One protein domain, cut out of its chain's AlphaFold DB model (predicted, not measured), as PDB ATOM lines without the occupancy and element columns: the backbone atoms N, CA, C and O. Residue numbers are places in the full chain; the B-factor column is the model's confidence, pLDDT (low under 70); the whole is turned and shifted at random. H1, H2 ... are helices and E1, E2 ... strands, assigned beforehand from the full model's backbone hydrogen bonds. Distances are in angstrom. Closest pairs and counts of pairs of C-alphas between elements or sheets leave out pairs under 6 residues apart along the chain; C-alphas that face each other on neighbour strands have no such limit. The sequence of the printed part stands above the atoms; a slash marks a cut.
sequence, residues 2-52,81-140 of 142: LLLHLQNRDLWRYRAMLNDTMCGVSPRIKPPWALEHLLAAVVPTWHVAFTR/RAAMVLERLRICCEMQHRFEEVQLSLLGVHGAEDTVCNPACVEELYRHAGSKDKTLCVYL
ATOM      1  N   LEU A   2     370.257 464.343 356.785       83.81
ATOM      2  CA  LEU A   2     371.501 465.084 356.477       83.81
ATOM      3  C   LEU A   2     371.346 466.109 355.337       83.81
ATOM      4  O   LEU A   2     371.818 467.225 355.481       83.81
ATOM      5  N   LEU A   3     370.605 465.797 354.263       84.25
ATOM      6  CA  LEU A   3     370.280 466.799 353.231       84.25
ATOM      7  C   LEU A   3     369.573 468.037 353.807       84.25
ATOM      8  O   LEU A   3     369.854 469.153 353.391       84.25
ATOM      9  N   LEU A   4     368.670 467.847 354.773       82.94
ATOM     10  CA  LEU A   4     367.948 468.956 355.404       82.94
ATOM     11  C   LEU A   4     368.889 469.801 356.266       82.94
ATOM     12  O   LEU A   4     368.801 471.023 356.236       82.94
ATOM     13  N   HIS A   5     369.821 469.159 356.977       83.19
ATOM     14  CA  HIS A   5     370.910 469.853 357.670       83.19
ATOM     15  C   HIS A   5     371.769 470.668 356.697       83.19
ATOM     16  O   HIS A   5     372.064 471.831 356.950       83.19
ATOM     17  N   LEU A   6     372.126 470.083 355.552       85.19
ATOM     18  CA  LEU A   6     372.917 470.748 354.518       85.19
ATOM     19  C   LEU A   6     372.191 471.937 353.862       85.19
ATOM     20  O   LEU A   6     372.857 472.836 353.356       85.19
ATOM     21  N   GLN A   7     370.855 471.940 353.857       85.62
ATOM     22  CA  GLN A   7     370.028 473.034 353.336       85.62
ATOM     23  C   GLN A   7     369.756 474.131 354.371       85.62
ATOM     24  O   GLN A   7     369.634 475.293 354.004       85.62
ATOM     25  N   ASN A   8     369.645 473.778 355.652       82.50
ATOM     26  CA  ASN A   8     369.356 474.710 356.738       82.50
ATOM     27  C   ASN A   8     370.145 474.326 357.992       82.50
ATOM     28  O   ASN A   8     369.642 473.623 358.871       82.50
ATOM     29  N   ARG A   9     371.385 474.812 358.089       74.12
ATOM     30  CA  ARG A   9     372.292 474.472 359.197       74.12
ATOM     31  C   ARG A   9     371.781 474.961 360.559       74.12
ATOM     32  O   ARG A   9     372.014 474.301 361.567       74.12
ATOM     33  N   ASP A  10     371.027 476.059 360.584       70.94
ATOM     34  CA  ASP A  10     370.560 476.695 361.825       70.94
ATOM     35  C   ASP A  10     369.342 476.006 362.461       70.94
ATOM     36  O   ASP A  10     369.136 476.100 363.672       70.94
ATOM     37  N   LEU A  11     368.550 475.267 361.672       65.06
ATOM     38  CA  LEU A  11     367.358 474.562 362.166       65.06
ATOM     39  C   LEU A  11     367.706 473.291 362.957       65.06
ATOM     40  O   LEU A  11     366.884 472.800 363.732       65.06
ATOM     41  N   TRP A  12     368.918 472.755 362.792       61.25
ATOM     42  CA  TRP A  12     369.306 471.445 363.315       61.25
ATOM     43  C   TRP A  12     370.456 471.545 364.319       61.25
ATOM     44  O   TRP A  12     371.514 470.951 364.148       61.25
ATOM     45  N   ARG A  13     370.205 472.225 365.446       60.94
ATOM     46  CA  ARG A  13     371.045 472.139 366.663       60.94
ATOM     47  C   ARG A  13     371.009 470.758 367.350       60.94
ATOM     48  O   ARG A  13     371.638 470.571 368.389       60.94
ATOM     49  N   TYR A  14     370.252 469.804 366.808       67.25
ATOM     50  CA  TYR A  14     370.032 468.477 367.379       67.25
ATOM     51  C   TYR A  14     371.023 467.435 366.847       67.25
ATOM     52  O   TYR A  14     371.559 467.551 365.747       67.25
ATOM     53  N   ARG A  15     371.224 466.381 367.639       81.06
ATOM     54  CA  ARG A  15     372.004 465.192 367.269       81.06
ATOM     55  C   ARG A  15     371.212 464.345 366.270       81.06
ATOM     56  O   ARG A  15     370.002 464.197 366.433       81.06
ATOM     57  N   ALA A  16     371.875 463.751 365.280       84.44
ATOM     58  CA  ALA A  16     371.241 462.779 364.389       84.44
ATOM     59  C   ALA A  16     371.614 461.350 364.783       84.44
ATOM     60  O   ALA A  16     372.790 461.033 364.947       84.44
ATOM     61  N   MET A  17     370.617 460.472 364.862       84.25
ATOM     62  CA  MET A  17     370.843 459.031 364.866       84.25
ATOM     63  C   MET A  17     370.493 458.495 363.485       84.25
ATOM     64  O   MET A  17     369.372 458.655 363.002       84.25
ATOM     65  N   LEU A  18     371.483 457.905 362.834       83.00
ATOM     66  CA  LEU A  18     371.354 457.346 361.510       83.00
ATOM     67  C   LEU A  18     371.390 455.826 361.626       83.00
ATOM     68  O   LEU A  18     372.436 455.257 361.924       83.00
ATOM     69  N   ASN A  19     370.249 455.190 361.384       76.19
ATOM     70  CA  ASN A  19     370.176 453.746 361.213       76.19
ATOM     71  C   ASN A  19     370.233 453.411 359.722       76.19
ATOM     72  O   ASN A  19     369.497 454.035 358.953       76.19
ATOM     73  N   ASP A  20     371.089 452.460 359.350       65.00
ATOM     74  CA  ASP A  20     371.265 451.955 357.985       65.00
ATOM     75  C   ASP A  20     371.382 453.100 356.982       65.00
ATOM     76  O   ASP A  20     370.461 453.405 356.213       65.00
ATOM     77  N   THR A  21     372.498 453.835 357.068       61.25
ATOM     78  CA  THR A  21     372.603 455.112 356.364       61.25
ATOM     79  C   THR A  21     372.375 454.939 354.872       61.25
ATOM     80  O   THR A  21     373.194 454.449 354.099       61.25
ATOM     81  N   MET A  22     371.256 455.503 354.456       67.81
ATOM     82  CA  MET A  22     370.832 455.722 353.087       67.81
ATOM     83  C   MET A  22     371.728 456.766 352.369       67.81
ATOM     84  O   MET A  22     371.232 457.529 351.539       67.81
ATOM     85  N   CYS A  23     373.027 456.812 352.690       72.44
ATOM     86  CA  CYS A  23     374.063 457.666 352.102       72.44
ATOM     87  C   CYS A  23     374.715 457.033 350.864       72.44
ATOM     88  O   CYS A  23     375.552 457.652 350.220       72.44
ATOM     89  N   GLY A  24     374.305 455.822 350.495       79.50
ATOM     90  CA  GLY A  24     374.658 455.182 349.237       79.50
ATOM     91  C   GLY A  24     373.737 454.010 348.931       79.50
ATOM     92  O   GLY A  24     372.922 453.610 349.763       79.50
ATOM     93  N   VAL A  25     373.850 453.482 347.716       78.94
ATOM     94  CA  VAL A  25     373.107 452.300 347.266       78.94
ATOM     95  C   VAL A  25     374.108 451.189 346.985       78.94
ATOM     96  O   VAL A  25     375.098 451.413 346.286       78.94
ATOM     97  N   SER A  26     373.853 449.997 347.526       79.19
ATOM     98  CA  SER A  26     374.678 448.816 347.279       79.19
ATOM     99  C   SER A  26     374.781 448.505 345.778       79.19
ATOM    100  O   SER A  26     373.748 448.445 345.099       79.19
ATOM    101  N   PRO A  27     375.989 448.234 345.239       78.19
ATOM    102  CA  PRO A  27     376.162 447.822 343.845       78.19
ATOM    103  C   PRO A  27     375.350 446.576 343.464       78.19
ATOM    104  O   PRO A  27     375.024 446.403 342.296       78.19
ATOM    105  N   ARG A  28     374.981 445.724 344.435       76.00
ATOM    106  CA  ARG A  28     374.154 444.523 344.201       76.00
ATOM    107  C   ARG A  28     372.714 444.847 343.792       76.00
ATOM    108  O   ARG A  28     372.052 444.017 343.177       76.00
ATOM    109  N   ILE A  29     372.229 446.024 344.178       77.75
ATOM    110  CA  ILE A  29     370.841 446.477 343.999       77.75
ATOM    111  C   ILE A  29     370.761 447.625 342.989       77.75
ATOM    112  O   ILE A  29     369.693 447.907 342.440       77.75
ATOM    113  N   LYS A  30     371.889 448.290 342.730       80.50
ATOM    114  CA  LYS A  30     371.963 449.397 341.790       80.50
ATOM    115  C   LYS A  30     371.648 448.911 340.360       80.50
ATOM    116  O   LYS A  30     372.187 447.889 339.935       80.50
ATOM    117  N   PRO A  31     370.815 449.641 339.598       82.00
ATOM    118  CA  PRO A  31     370.684 449.413 338.162       82.00
ATOM    119  C   PRO A  31     372.040 449.529 337.437       82.00
ATOM    120  O   PRO A  31     372.886 450.324 337.853       82.00
ATOM    121  N   PRO A  32     372.261 448.769 336.349       83.94
ATOM    122  CA  PRO A  32     373.458 448.920 335.529       83.94
ATOM    123  C   PRO A  32     373.498 450.293 334.858       83.94
ATOM    124  O   PRO A  32     372.584 450.635 334.112       83.94
ATOM    125  N   TRP A  33     374.588 451.031 335.043       81.19
ATOM    126  CA  TRP A  33     374.806 452.277 334.311       81.19
ATOM    127  C   TRP A  33     374.936 451.998 332.800       81.19
ATOM    128  O   TRP A  33     375.619 451.053 332.415       81.19
ATOM    129  N   ALA A  34     374.316 452.753 331.885       87.25
ATOM    130  CA  ALA A  34     373.520 453.981 332.039       87.25
ATOM    131  C   ALA A  34     371.988 453.757 332.001       87.25
ATOM    132  O   ALA A  34     371.224 454.690 331.733       87.25
ATOM    133  N   LEU A  35     371.524 452.525 332.226       86.19
ATOM    134  CA  LEU A  35     370.130 452.123 332.028       86.19
ATOM    135  C   LEU A  35     369.155 452.932 332.894       86.19
ATOM    136  O   LEU A  35     368.063 453.268 332.442       86.19
ATOM    137  N   GLU A  36     369.547 453.294 334.114       84.00
ATOM    138  CA  GLU A  36     368.734 454.117 335.007       84.00
ATOM    139  C   GLU A  36     368.429 455.507 334.438       84.00
ATOM    140  O   GLU A  36     367.320 456.007 334.617       84.00
ATOM    141  N   HIS A  37     369.376 456.102 333.706       88.50
ATOM    142  CA  HIS A  37     369.207 457.418 333.091       88.50
ATOM    143  C   HIS A  37     368.279 457.325 331.879       88.50
ATOM    144  O   HIS A  37     367.369 458.138 331.731       88.50
ATOM    145  N   LEU A  38     368.466 456.295 331.047       91.62
ATOM    146  CA  LEU A  38     367.623 456.055 329.878       91.62
ATOM    147  C   LEU A  38     366.163 455.799 330.279       91.62
ATOM    148  O   LEU A  38     365.250 456.411 329.729       91.62
ATOM    149  N   LEU A  39     365.937 454.924 331.262       89.62
ATOM    150  CA  LEU A  39     364.590 454.593 331.729       89.62
ATOM    151  C   LEU A  39     363.899 455.795 332.369       89.62
ATOM    152  O   LEU A  39     362.719 456.022 332.116       89.62
ATOM    153  N   ALA A  40     364.621 456.590 333.158       90.50
ATOM    154  CA  ALA A  40     364.062 457.805 333.731       90.50
ATOM    155  C   ALA A  40     363.735 458.869 332.666       90.50
ATOM    156  O   ALA A  40     362.785 459.621 332.854       90.50
ATOM    157  N   ALA A  41     364.474 458.922 331.553       93.25
ATOM    158  CA  ALA A  41     364.223 459.874 330.471       93.25
ATOM    159  C   ALA A  41     363.023 459.483 329.590       93.25
ATOM    160  O   ALA A  41     362.227 460.344 329.224       93.25
ATOM    161  N   VAL A  42     362.885 458.197 329.248       95.00
ATOM    162  CA  VAL A  42     361.857 457.724 328.301       95.00
ATOM    163  C   VAL A  42     360.568 457.309 329.011       95.00
ATOM    164  O   VAL A  42     359.471 457.583 328.532       95.00
ATOM    165  N   VAL A  43     360.684 456.649 330.166       94.94
ATOM    166  CA  VAL A  43     359.559 456.052 330.903       94.94
ATOM    167  C   VAL A  43     359.633 456.354 332.414       94.94
ATOM    168  O   VAL A  43     359.623 455.438 333.241       94.94
ATOM    169  N   PRO A  44     359.658 457.638 332.830       91.69
ATOM    170  CA  PRO A  44     359.899 458.047 334.222       91.69
ATOM    171  C   PRO A  44     358.923 457.445 335.240       91.69
ATOM    172  O   PRO A  44     359.269 457.259 336.410       91.69
ATOM    173  N   THR A  45     357.691 457.163 334.814       94.56
ATOM    174  CA  THR A  45     356.601 456.686 335.672       94.56
ATOM    175  C   THR A  45     356.509 455.165 335.764       94.56
ATOM    176  O   THR A  45     355.766 454.669 336.611       94.56
ATOM    177  N   TRP A  46     357.248 454.420 334.935       93.25
ATOM    178  CA  TRP A  46     357.201 452.960 334.937       93.25
ATOM    179  C   TRP A  46     357.853 452.398 336.195       93.25
ATOM    180  O   TRP A  46     358.906 452.869 336.626       93.25
ATOM    181  N   HIS A  47     357.223 451.378 336.779       89.38
ATOM    182  CA  HIS A  47     357.793 450.623 337.888       89.38
ATOM    183  C   HIS A  47     358.863 449.678 337.346       89.38
ATOM    184  O   HIS A  47     358.570 448.841 336.492       89.38
ATOM    185  N   VAL A  48     360.092 449.806 337.842       82.94
ATOM    186  CA  VAL A  48     361.223 449.010 337.363       82.94
ATOM    187  C   VAL A  48     361.857 448.258 338.524       82.94
ATOM    188  O   VAL A  48     362.317 448.843 339.505       82.94
ATOM    189  N   ALA A  49     361.870 446.933 338.414       78.44
ATOM    190  CA  ALA A  49     362.528 446.055 339.369       78.44
ATOM    191  C   ALA A  49     363.987 445.837 338.945       78.44
ATOM    192  O   ALA A  49     364.269 445.056 338.042       78.44
ATOM    193  N   PHE A  50     364.916 446.538 339.597       70.69
ATOM    194  CA  PHE A  50     366.361 446.371 339.366       70.69
ATOM    195  C   PHE A  50     367.012 445.371 340.328       70.69
ATOM    196  O   PHE A  50     368.063 444.798 340.054       70.69
ATOM    197  N   THR A  51     366.360 445.152 341.460       68.81
ATOM    198  CA  THR A  51     366.748 444.212 342.506       68.81
ATOM    199  C   THR A  51     366.543 442.773 342.060       68.81
ATOM    200  O   THR A  51     365.430 442.379 341.711       68.81
ATOM    201  N   ARG A  52     367.605 441.970 342.135       60.50
ATOM    202  CA  ARG A  52     367.542 440.514 341.963       60.50
ATOM    203  C   ARG A  52     367.255 439.863 343.324       60.50
ATOM    204  O   ARG A  52     368.022 440.074 344.256       60.50
ATOM    205  N   ARG A  81     359.528 453.553 340.878       92.12
ATOM    206  CA  ARG A  81     359.466 454.164 339.541       92.12
ATOM    207  C   ARG A  81     360.862 454.517 339.031       92.12
ATOM    208  O   ARG A  81     361.710 454.907 339.832       92.12
ATOM    209  N   ALA A  82     361.077 454.474 337.718       92.25
ATOM    210  CA  ALA A  82     362.370 454.801 337.109       92.25
ATOM    211  C   ALA A  82     362.913 456.172 337.562       92.25
ATOM    212  O   ALA A  82     364.053 456.262 338.018       92.25
ATOM    213  N   ALA A  83     362.076 457.216 337.546       92.81
ATOM    214  CA  ALA A  83     362.470 458.548 338.013       92.81
ATOM    215  C   ALA A  83     362.833 458.576 339.510       92.81
ATOM    216  O   ALA A  83     363.771 459.261 339.907       92.81
ATOM    217  N   MET A  84     362.128 457.801 340.341       90.69
ATOM    218  CA  MET A  84     362.423 457.703 341.775       90.69
ATOM    219  C   MET A  84     363.775 457.030 342.023       90.69
ATOM    220  O   MET A  84     364.520 457.464 342.899       90.69
ATOM    221  N   VAL A  85     364.104 455.988 341.254       89.62
ATOM    222  CA  VAL A  85     365.408 455.318 341.342       89.62
ATOM    223  C   VAL A  85     366.528 456.271 340.939       89.62
ATOM    224  O   VAL A  85     367.523 456.364 341.657       89.62
ATOM    225  N   LEU A  86     366.358 457.020 339.847       91.19
ATOM    226  CA  LEU A  86     367.356 458.001 339.426       91.19
ATOM    227  C   LEU A  86     367.558 459.093 340.485       91.19
ATOM    228  O   LEU A  86     368.693 459.366 340.873       91.19
ATOM    229  N   GLU A  87     366.478 459.673 341.011       91.44
ATOM    230  CA  GLU A  87     366.576 460.729 342.024       91.44
ATOM    231  C   GLU A  87     367.201 460.212 343.326       91.44
ATOM    232  O   GLU A  87     368.013 460.890 343.955       91.44
ATOM    233  N   ARG A  88     366.911 458.961 343.701       88.19
ATOM    234  CA  ARG A  88     367.563 458.294 344.831       88.19
ATOM    235  C   ARG A  88     369.080 458.219 344.643       88.19
ATOM    236  O   ARG A  88     369.816 458.531 345.576       88.19
ATOM    237  N   LEU A  89     369.541 457.816 343.458       88.50
ATOM    238  CA  LEU A  89     370.968 457.733 343.135       88.50
ATOM    239  C   LEU A  89     371.626 459.114 343.118       88.50
ATOM    240  O   LEU A  89     372.712 459.276 343.676       88.50
ATOM    241  N   ARG A  90     370.946 460.109 342.547       90.31
ATOM    242  CA  ARG A  90     371.398 461.502 342.518       90.31
ATOM    243  C   ARG A  90     371.581 462.065 343.925       90.31
ATOM    244  O   ARG A  90     372.640 462.604 344.221       90.31
ATOM    245  N   ILE A  91     370.595 461.884 344.804       89.56
ATOM    246  CA  ILE A  91     370.654 462.329 346.205       89.56
ATOM    247  C   ILE A  91     371.808 461.663 346.958       89.56
ATOM    248  O   ILE A  91     372.504 462.330 347.720       89.56
ATOM    249  N   CYS A  92     372.022 460.358 346.768       88.62
ATOM    250  CA  CYS A  92     373.151 459.673 347.394       88.62
ATOM    251  C   CYS A  92     374.493 460.240 346.914       88.62
ATOM    252  O   CYS A  92     375.363 460.491 347.740       88.62
ATOM    253  N   CYS A  93     374.642 460.482 345.610       89.44
ATOM    254  CA  CYS A  93     375.856 461.059 345.034       89.44
ATOM    255  C   CYS A  93     376.114 462.487 345.545       89.44
ATOM    256  O   CYS A  93     377.208 462.781 346.017       89.44
ATOM    257  N   GLU A  94     375.088 463.342 345.544       90.56
ATOM    258  CA  GLU A  94     375.148 464.702 346.094       90.56
ATOM    259  C   GLU A  94     375.582 464.699 347.566       90.56
ATOM    260  O   GLU A  94     376.432 465.479 347.984       90.56
ATOM    261  N   MET A  95     375.020 463.790 348.363       89.38
ATOM    262  CA  MET A  95     375.376 463.660 349.773       89.38
ATOM    263  C   MET A  95     376.823 463.223 349.968       89.38
ATOM    264  O   MET A  95     377.501 463.800 350.812       89.38
ATOM    265  N   GLN A  96     377.297 462.251 349.185       90.06
ATOM    266  CA  GLN A  96     378.678 461.766 349.249       90.06
ATOM    267  C   GLN A  96     379.691 462.876 348.957       90.06
ATOM    268  O   GLN A  96     380.675 463.004 349.679       90.06
ATOM    269  N   HIS A  97     379.417 463.736 347.974       92.12
ATOM    270  CA  HIS A  97     380.275 464.888 347.674       92.12
ATOM    271  C   HIS A  97     380.306 465.941 348.788       92.12
ATOM    272  O   HIS A  97     381.228 466.749 348.842       92.12
ATOM    273  N   ARG A  98     379.308 465.943 349.675       92.38
ATOM    274  CA  ARG A  98     379.118 466.968 350.708       92.38
ATOM    275  C   ARG A  98     379.271 466.425 352.122       92.38
ATOM    276  O   ARG A  98     378.850 467.078 353.076       92.38
ATOM    277  N   PHE A  99     379.872 465.247 352.297       92.50
ATOM    278  CA  PHE A  99     380.091 464.683 353.631       92.50
ATOM    279  C   PHE A  99     380.874 465.638 354.535       92.50
ATOM    280  O   PHE A  99     380.474 465.844 355.677       92.50
ATOM    281  N   GLU A 100     381.899 466.310 354.015       94.44
ATOM    282  CA  GLU A 100     382.728 467.259 354.775       94.44
ATOM    283  C   GLU A 100     381.933 468.440 355.356       94.44
ATOM    284  O   GLU A 100     382.266 468.972 356.415       94.44
ATOM    285  N   GLU A 101     380.811 468.803 354.733       92.69
ATOM    286  CA  GLU A 101     379.914 469.851 355.220       92.69
ATOM    287  C   GLU A 101     379.019 469.409 356.394       92.69
ATOM    288  O   GLU A 101     378.364 470.238 357.040       92.69
ATOM    289  N   VAL A 102     378.967 468.109 356.695       91.19
ATOM    290  CA  VAL A 102     378.153 467.553 357.781       91.19
ATOM    291  C   VAL A 102     378.833 467.819 359.124       91.19
ATOM    292  O   VAL A 102     379.648 467.033 359.595       91.19
ATOM    293  N   GLN A 103     378.474 468.940 359.753       90.44
ATOM    294  CA  GLN A 103     379.017 469.373 361.051       90.44
ATOM    295  C   GLN A 103     378.189 468.947 362.275       90.44
ATOM    296  O   GLN A 103     378.636 469.132 363.406       90.44
ATOM    297  N   LEU A 104     376.989 468.395 362.076       89.31
ATOM    298  CA  LEU A 104     376.103 467.996 363.175       89.31
ATOM    299  C   LEU A 104     376.647 466.780 363.943       89.31
ATOM    300  O   LEU A 104     377.251 465.887 363.346       89.31
ATOM    301  N   SER A 105     376.399 466.702 365.251       90.62
ATOM    302  CA  SER A 105     376.746 465.522 366.056       90.62
ATOM    303  C   SER A 105     375.943 464.295 365.608       90.62
ATOM    304  O   SER A 105     374.709 464.346 365.618       90.62
ATOM    305  N   LEU A 106     376.602 463.194 365.238       90.12
ATOM    306  CA  LEU A 106     375.931 462.036 364.633       90.12
ATOM    307  C   LEU A 106     376.331 460.691 365.245       90.12
ATOM    308  O   LEU A 106     377.496 460.435 365.531       90.12
ATOM    309  N   LEU A 107     375.350 459.806 365.387       91.25
ATOM    310  CA  LEU A 107     375.538 458.396 365.710       91.25
ATOM    311  C   LEU A 107     375.108 457.560 364.504       91.25
ATOM    312  O   LEU A 107     373.923 457.517 364.178       91.25
ATOM    313  N   GLY A 108     376.064 456.916 363.842       90.38
ATOM    314  CA  GLY A 108     375.810 455.911 362.816       90.38
ATOM    315  C   GLY A 108     375.680 454.528 363.443       90.38
ATOM    316  O   GLY A 108     376.562 454.105 364.186       90.38
ATOM    317  N   VAL A 109     374.599 453.822 363.132       90.31
ATOM    318  CA  VAL A 109     374.383 452.414 363.482       90.31
ATOM    319  C   VAL A 109     374.128 451.644 362.194       90.31
ATOM    320  O   VAL A 109     373.275 452.049 361.403       90.31
ATOM    321  N   HIS A 110     374.886 450.571 361.969       89.06
ATOM    322  CA  HIS A 110     374.829 449.810 360.719       89.06
ATOM    323  C   HIS A 110     375.056 448.312 360.955       89.06
ATOM    324  O   HIS A 110     375.884 447.931 361.786       89.06
ATOM    325  N   GLY A 111     374.340 447.459 360.223       88.62
ATOM    326  CA  GLY A 111     374.590 446.014 360.187       88.62
ATOM    327  C   GLY A 111     375.705 445.661 359.201       88.62
ATOM    328  O   GLY A 111     375.667 446.081 358.045       88.62
ATOM    329  N   ALA A 112     376.712 444.897 359.626       86.62
ATOM    330  CA  ALA A 112     377.829 444.512 358.757       86.62
ATOM    331  C   ALA A 112     377.380 443.704 357.526       86.62
ATOM    332  O   ALA A 112     378.052 443.720 356.494       86.62
ATOM    333  N   GLU A 113     376.248 443.006 357.628       84.56
ATOM    334  CA  GLU A 113     375.686 442.170 356.569       84.56
ATOM    335  C   GLU A 113     374.521 442.846 355.834       84.56
ATOM    336  O   GLU A 113     373.798 442.181 355.082       84.56
ATOM    337  N   ASP A 114     374.320 444.155 356.020       80.44
ATOM    338  CA  ASP A 114     373.311 444.893 355.267       80.44
ATOM    339  C   ASP A 114     373.657 444.868 353.768       80.44
ATOM    340  O   ASP A 114     374.621 445.465 353.280       80.44
ATOM    341  N   THR A 115     372.845 444.130 353.014       76.81
ATOM    342  CA  THR A 115     372.990 443.988 351.562       76.81
ATOM    343  C   THR A 115     372.329 445.125 350.787       76.81
ATOM    344  O   THR A 115     372.596 445.276 349.588       76.81
ATOM    345  N   VAL A 116     371.503 445.930 351.461       73.88
ATOM    346  CA  VAL A 116     370.734 447.042 350.909       73.88
ATOM    347  C   VAL A 116     371.516 448.342 350.971       73.88
ATOM    348  O   VAL A 116     371.808 448.938 349.924       73.88
ATOM    349  N   CYS A 117     371.877 448.772 352.175       75.88
ATOM    350  CA  CYS A 117     372.690 449.958 352.382       75.88
ATOM    351  C   CYS A 117     374.149 449.530 352.540       75.88
ATOM    352  O   CYS A 117     374.503 448.811 353.467       75.88
ATOM    353  N   ASN A 118     375.007 449.973 351.620       77.06
ATOM    354  CA  ASN A 118     376.420 449.603 351.628       77.06
ATOM    355  C   ASN A 118     377.107 450.121 352.912       77.06
ATOM    356  O   ASN A 118     377.189 451.346 353.063       77.06
ATOM    357  N   PRO A 119     377.656 449.245 353.780       81.38
ATOM    358  CA  PRO A 119     378.379 449.662 354.984       81.38
ATOM    359  C   PRO A 119     379.539 450.617 354.677       81.38
ATOM    360  O   PRO A 119     379.763 451.583 355.401       81.38
ATOM    361  N   ALA A 120     380.203 450.457 353.528       85.88
ATOM    362  CA  ALA A 120     381.278 451.362 353.128       85.88
ATOM    363  C   ALA A 120     380.804 452.826 353.038       85.88
ATOM    364  O   ALA A 120     381.556 453.742 353.336       85.88
ATOM    365  N   CYS A 121     379.539 453.078 352.684       85.12
ATOM    366  CA  CYS A 121     379.018 454.445 352.606       85.12
ATOM    367  C   CYS A 121     378.876 455.106 353.983       85.12
ATOM    368  O   CYS A 121     379.069 456.318 354.084       85.12
ATOM    369  N   VAL A 122     378.550 454.340 355.034       86.12
ATOM    370  CA  VAL A 122     378.509 454.889 356.398       86.12
ATOM    371  C   VAL A 122     379.914 455.140 356.933       86.12
ATOM    372  O   VAL A 122     380.137 456.123 357.638       86.12
ATOM    373  N   GLU A 123     380.869 454.292 356.559       89.75
ATOM    374  CA  GLU A 123     382.279 454.454 356.906       89.75
ATOM    375  C   GLU A 123     382.886 455.689 356.238       89.75
ATOM    376  O   GLU A 123     383.559 456.472 356.908       89.75
ATOM    377  N   GLU A 124     382.598 455.920 354.951       92.06
ATOM    378  CA  GLU A 124     382.993 457.146 354.248       92.06
ATOM    379  C   GLU A 124     382.388 458.387 354.911       92.06
ATOM    380  O   GLU A 124     383.105 459.349 355.187       92.06
ATOM    381  N   LEU A 125     381.089 458.361 355.242       91.12
ATOM    382  CA  LEU A 125     380.456 459.457 355.978       91.12
ATOM    383  C   LEU A 125     381.162 459.691 357.318       91.12
ATOM    384  O   LEU A 125     381.484 460.829 357.649       91.12
ATOM    385  N   TYR A 126     381.421 458.636 358.091       92.50
ATOM    386  CA  TYR A 126     382.112 458.754 359.370       92.50
ATOM    387  C   TYR A 126     383.516 459.338 359.199       92.50
ATOM    388  O   TYR A 126     383.911 460.204 359.977       92.50
ATOM    389  N   ARG A 127     384.261 458.927 358.170       94.19
ATOM    390  CA  ARG A 127     385.618 459.418 357.918       94.19
ATOM    391  C   ARG A 127     385.617 460.888 357.513       94.19
ATOM    392  O   ARG A 127     386.317 461.685 358.136       94.19
ATOM    393  N   HIS A 128     384.789 461.247 356.538       94.75
ATOM    394  CA  HIS A 128     384.825 462.556 355.893       94.75
ATOM    395  C   HIS A 128     383.950 463.613 356.571       94.75
ATOM    396  O   HIS A 128     384.193 464.795 356.371       94.75
ATOM    397  N   ALA A 129     382.975 463.241 357.410       93.69
ATOM    398  CA  ALA A 129     382.115 464.228 358.062       93.69
ATOM    399  C   ALA A 129     382.908 465.265 358.871       93.69
ATOM    400  O   ALA A 129     383.712 464.898 359.730       93.69
ATOM    401  N   GLY A 130     382.619 466.554 358.674       92.00
ATOM    402  CA  GLY A 130     383.220 467.657 359.438       92.00
ATOM    403  C   GLY A 130     382.786 467.729 360.911       92.00
ATOM    404  O   GLY A 130     383.218 468.613 361.650       92.00
ATOM    405  N   SER A 131     381.912 466.821 361.348       92.25
ATOM    406  CA  SER A 131     381.433 466.722 362.722       92.25
ATOM    407  C   SER A 131     382.551 466.347 363.694       92.25
ATOM    408  O   SER A 131     383.296 465.389 363.478       92.25
ATOM    409  N   LYS A 132     382.627 467.089 364.805       91.81
ATOM    410  CA  LYS A 132     383.566 466.836 365.911       91.81
ATOM    411  C   LYS A 132     383.091 465.740 366.866       91.81
ATOM    412  O   LYS A 132     383.889 465.211 367.627       91.81
ATOM    413  N   ASP A 133     381.801 465.428 366.844       93.12
ATOM    414  CA  ASP A 133     381.133 464.529 367.782       93.12
ATOM    415  C   ASP A 133     380.356 463.491 366.972       93.12
ATOM    416  O   ASP A 133     379.161 463.629 366.695       93.12
ATOM    417  N   LYS A 134     381.102 462.494 366.496       93.19
ATOM    418  CA  LYS A 134     380.604 461.436 365.626       93.19
ATOM    419  C   LYS A 134     381.032 460.071 366.143       93.19
ATOM    420  O   LYS A 134     382.199 459.867 366.476       93.19
ATOM    421  N   THR A 135     380.095 459.131 366.133       94.50
ATOM    422  CA  THR A 135     380.316 457.734 366.528       94.50
ATOM    423  C   THR A 135     379.723 456.816 365.473       94.50
ATOM    424  O   THR A 135     378.636 457.086 364.964       94.50
ATOM    425  N   LEU A 136     380.424 455.730 365.154       92.94
ATOM    426  CA  LEU A 136     379.943 454.676 364.267       92.94
ATOM    427  C   LEU A 136     379.958 453.334 365.008       92.94
ATOM    428  O   LEU A 136     380.990 452.926 365.532       92.94
ATOM    429  N   CYS A 137     378.815 452.651 365.031       92.56
ATOM    430  CA  CYS A 137     378.646 451.316 365.588       92.56
ATOM    431  C   CYS A 137     378.248 450.347 364.470       92.56
ATOM    432  O   CYS A 137     377.152 450.454 363.917       92.56
ATOM    433  N   VAL A 138     379.136 449.402 364.157       90.12
ATOM    434  CA  VAL A 138     378.886 448.344 363.170       90.12
ATOM    435  C   VAL A 138     378.661 447.022 363.900       90.12
ATOM    436  O   VAL A 138     379.505 446.600 364.689       90.12
ATOM    437  N   TYR A 139     377.526 446.376 363.644       90.06
ATOM    438  CA  TYR A 139     377.134 445.132 364.305       90.06
ATOM    439  C   TYR A 139     377.363 443.930 363.383       90.06
ATOM    440  O   TYR A 139     376.770 443.838 362.311       90.06
ATOM    441  N   LEU A 140     378.227 443.001 363.804       88.19
ATOM    442  CA  LEU A 140     378.476 441.739 363.100       88.19
ATOM    443  C   LEU A 140     377.283 440.784 363.265       88.19
ATOM    444  O   LEU A 140     376.687 440.724 364.340       88.19
TER     445      LEU A 140
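Overview. This is residues 2 to 52 and 81 to 140 of the 142 residues of an uncharacterized protein of Zea mays (UniProt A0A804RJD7). A small slab of three parallel strands, in the order E1, E2, E3, has H4 over one face, while the longest helix, H3, reaches from near H4 to H2 at the far end of the domain. H1 lies near the other end of H3, and residues 20 to 34, with no named element, run from the sheet to H2. The printed part has 111 residues with four named helices and three named strands, H1 E1 H2 H3 E2 H4 E3 along the chain, class mixed. It is compact, radius of gyration of the C-alphas 15.3 A, with a flat outline spanning 44 by 35 by 18 A.

Along the chain. E1 is residues 16 to 19; E2, residues 106 to 111, and E3, residues 134 to 139, each measure 16.7 A, and C-alpha 139 is at (377.134, 445.132, 364.305). H4 is residues 119 to 128, 14.4 A. H3, residues 82 to 97, measures 23.1 A from C-alpha 82 at (362.370, 454.801, 337.109). H2 is residues 35 to 42, and H1 residues 2 to 7.

Arrangement. E1 and E2 are parallel at 5 degrees, with N 18 and O 107 within hydrogen-bond range at 2.8 A; E2 and E3 are parallel at 12 degrees, with N 137 and O 108 at 2.8 A. H4 is on the sheet, in two layers, helix on one face, at a height of 9.4 A over E2 and E3; it runs along the strands, and its closest C-alphas to E3 are Tyr 126 and Leu 136, 6.7 A. E2, H4 and E3 form a strand-helix-strand unit, two parallel neighbours with a helix between, its crossover right-handed. H3 touches H2 with residues 82 to 86 alone, closest C-alphas Ala 40 and Ala 83, 4.6 A. H1 and H3 are close but not clearly touching, closest C-alphas Leu 3 and Met 95, 6.9 A. In H1, H2, H3 and H4 every O i to N i+4 pair is within hydrogen-bond range.

Size, cuts and confidence. The C-alphas of Val 42 and Asp 133 are farthest apart, 44.5 A. Residues 53 to 80 are not printed, with 16.0 A between C-alphas 52 and 81. The link E1 to H2 is long. pLDDT is under 70 at residues 11 to 14, 20 to 22 and 51 to 52.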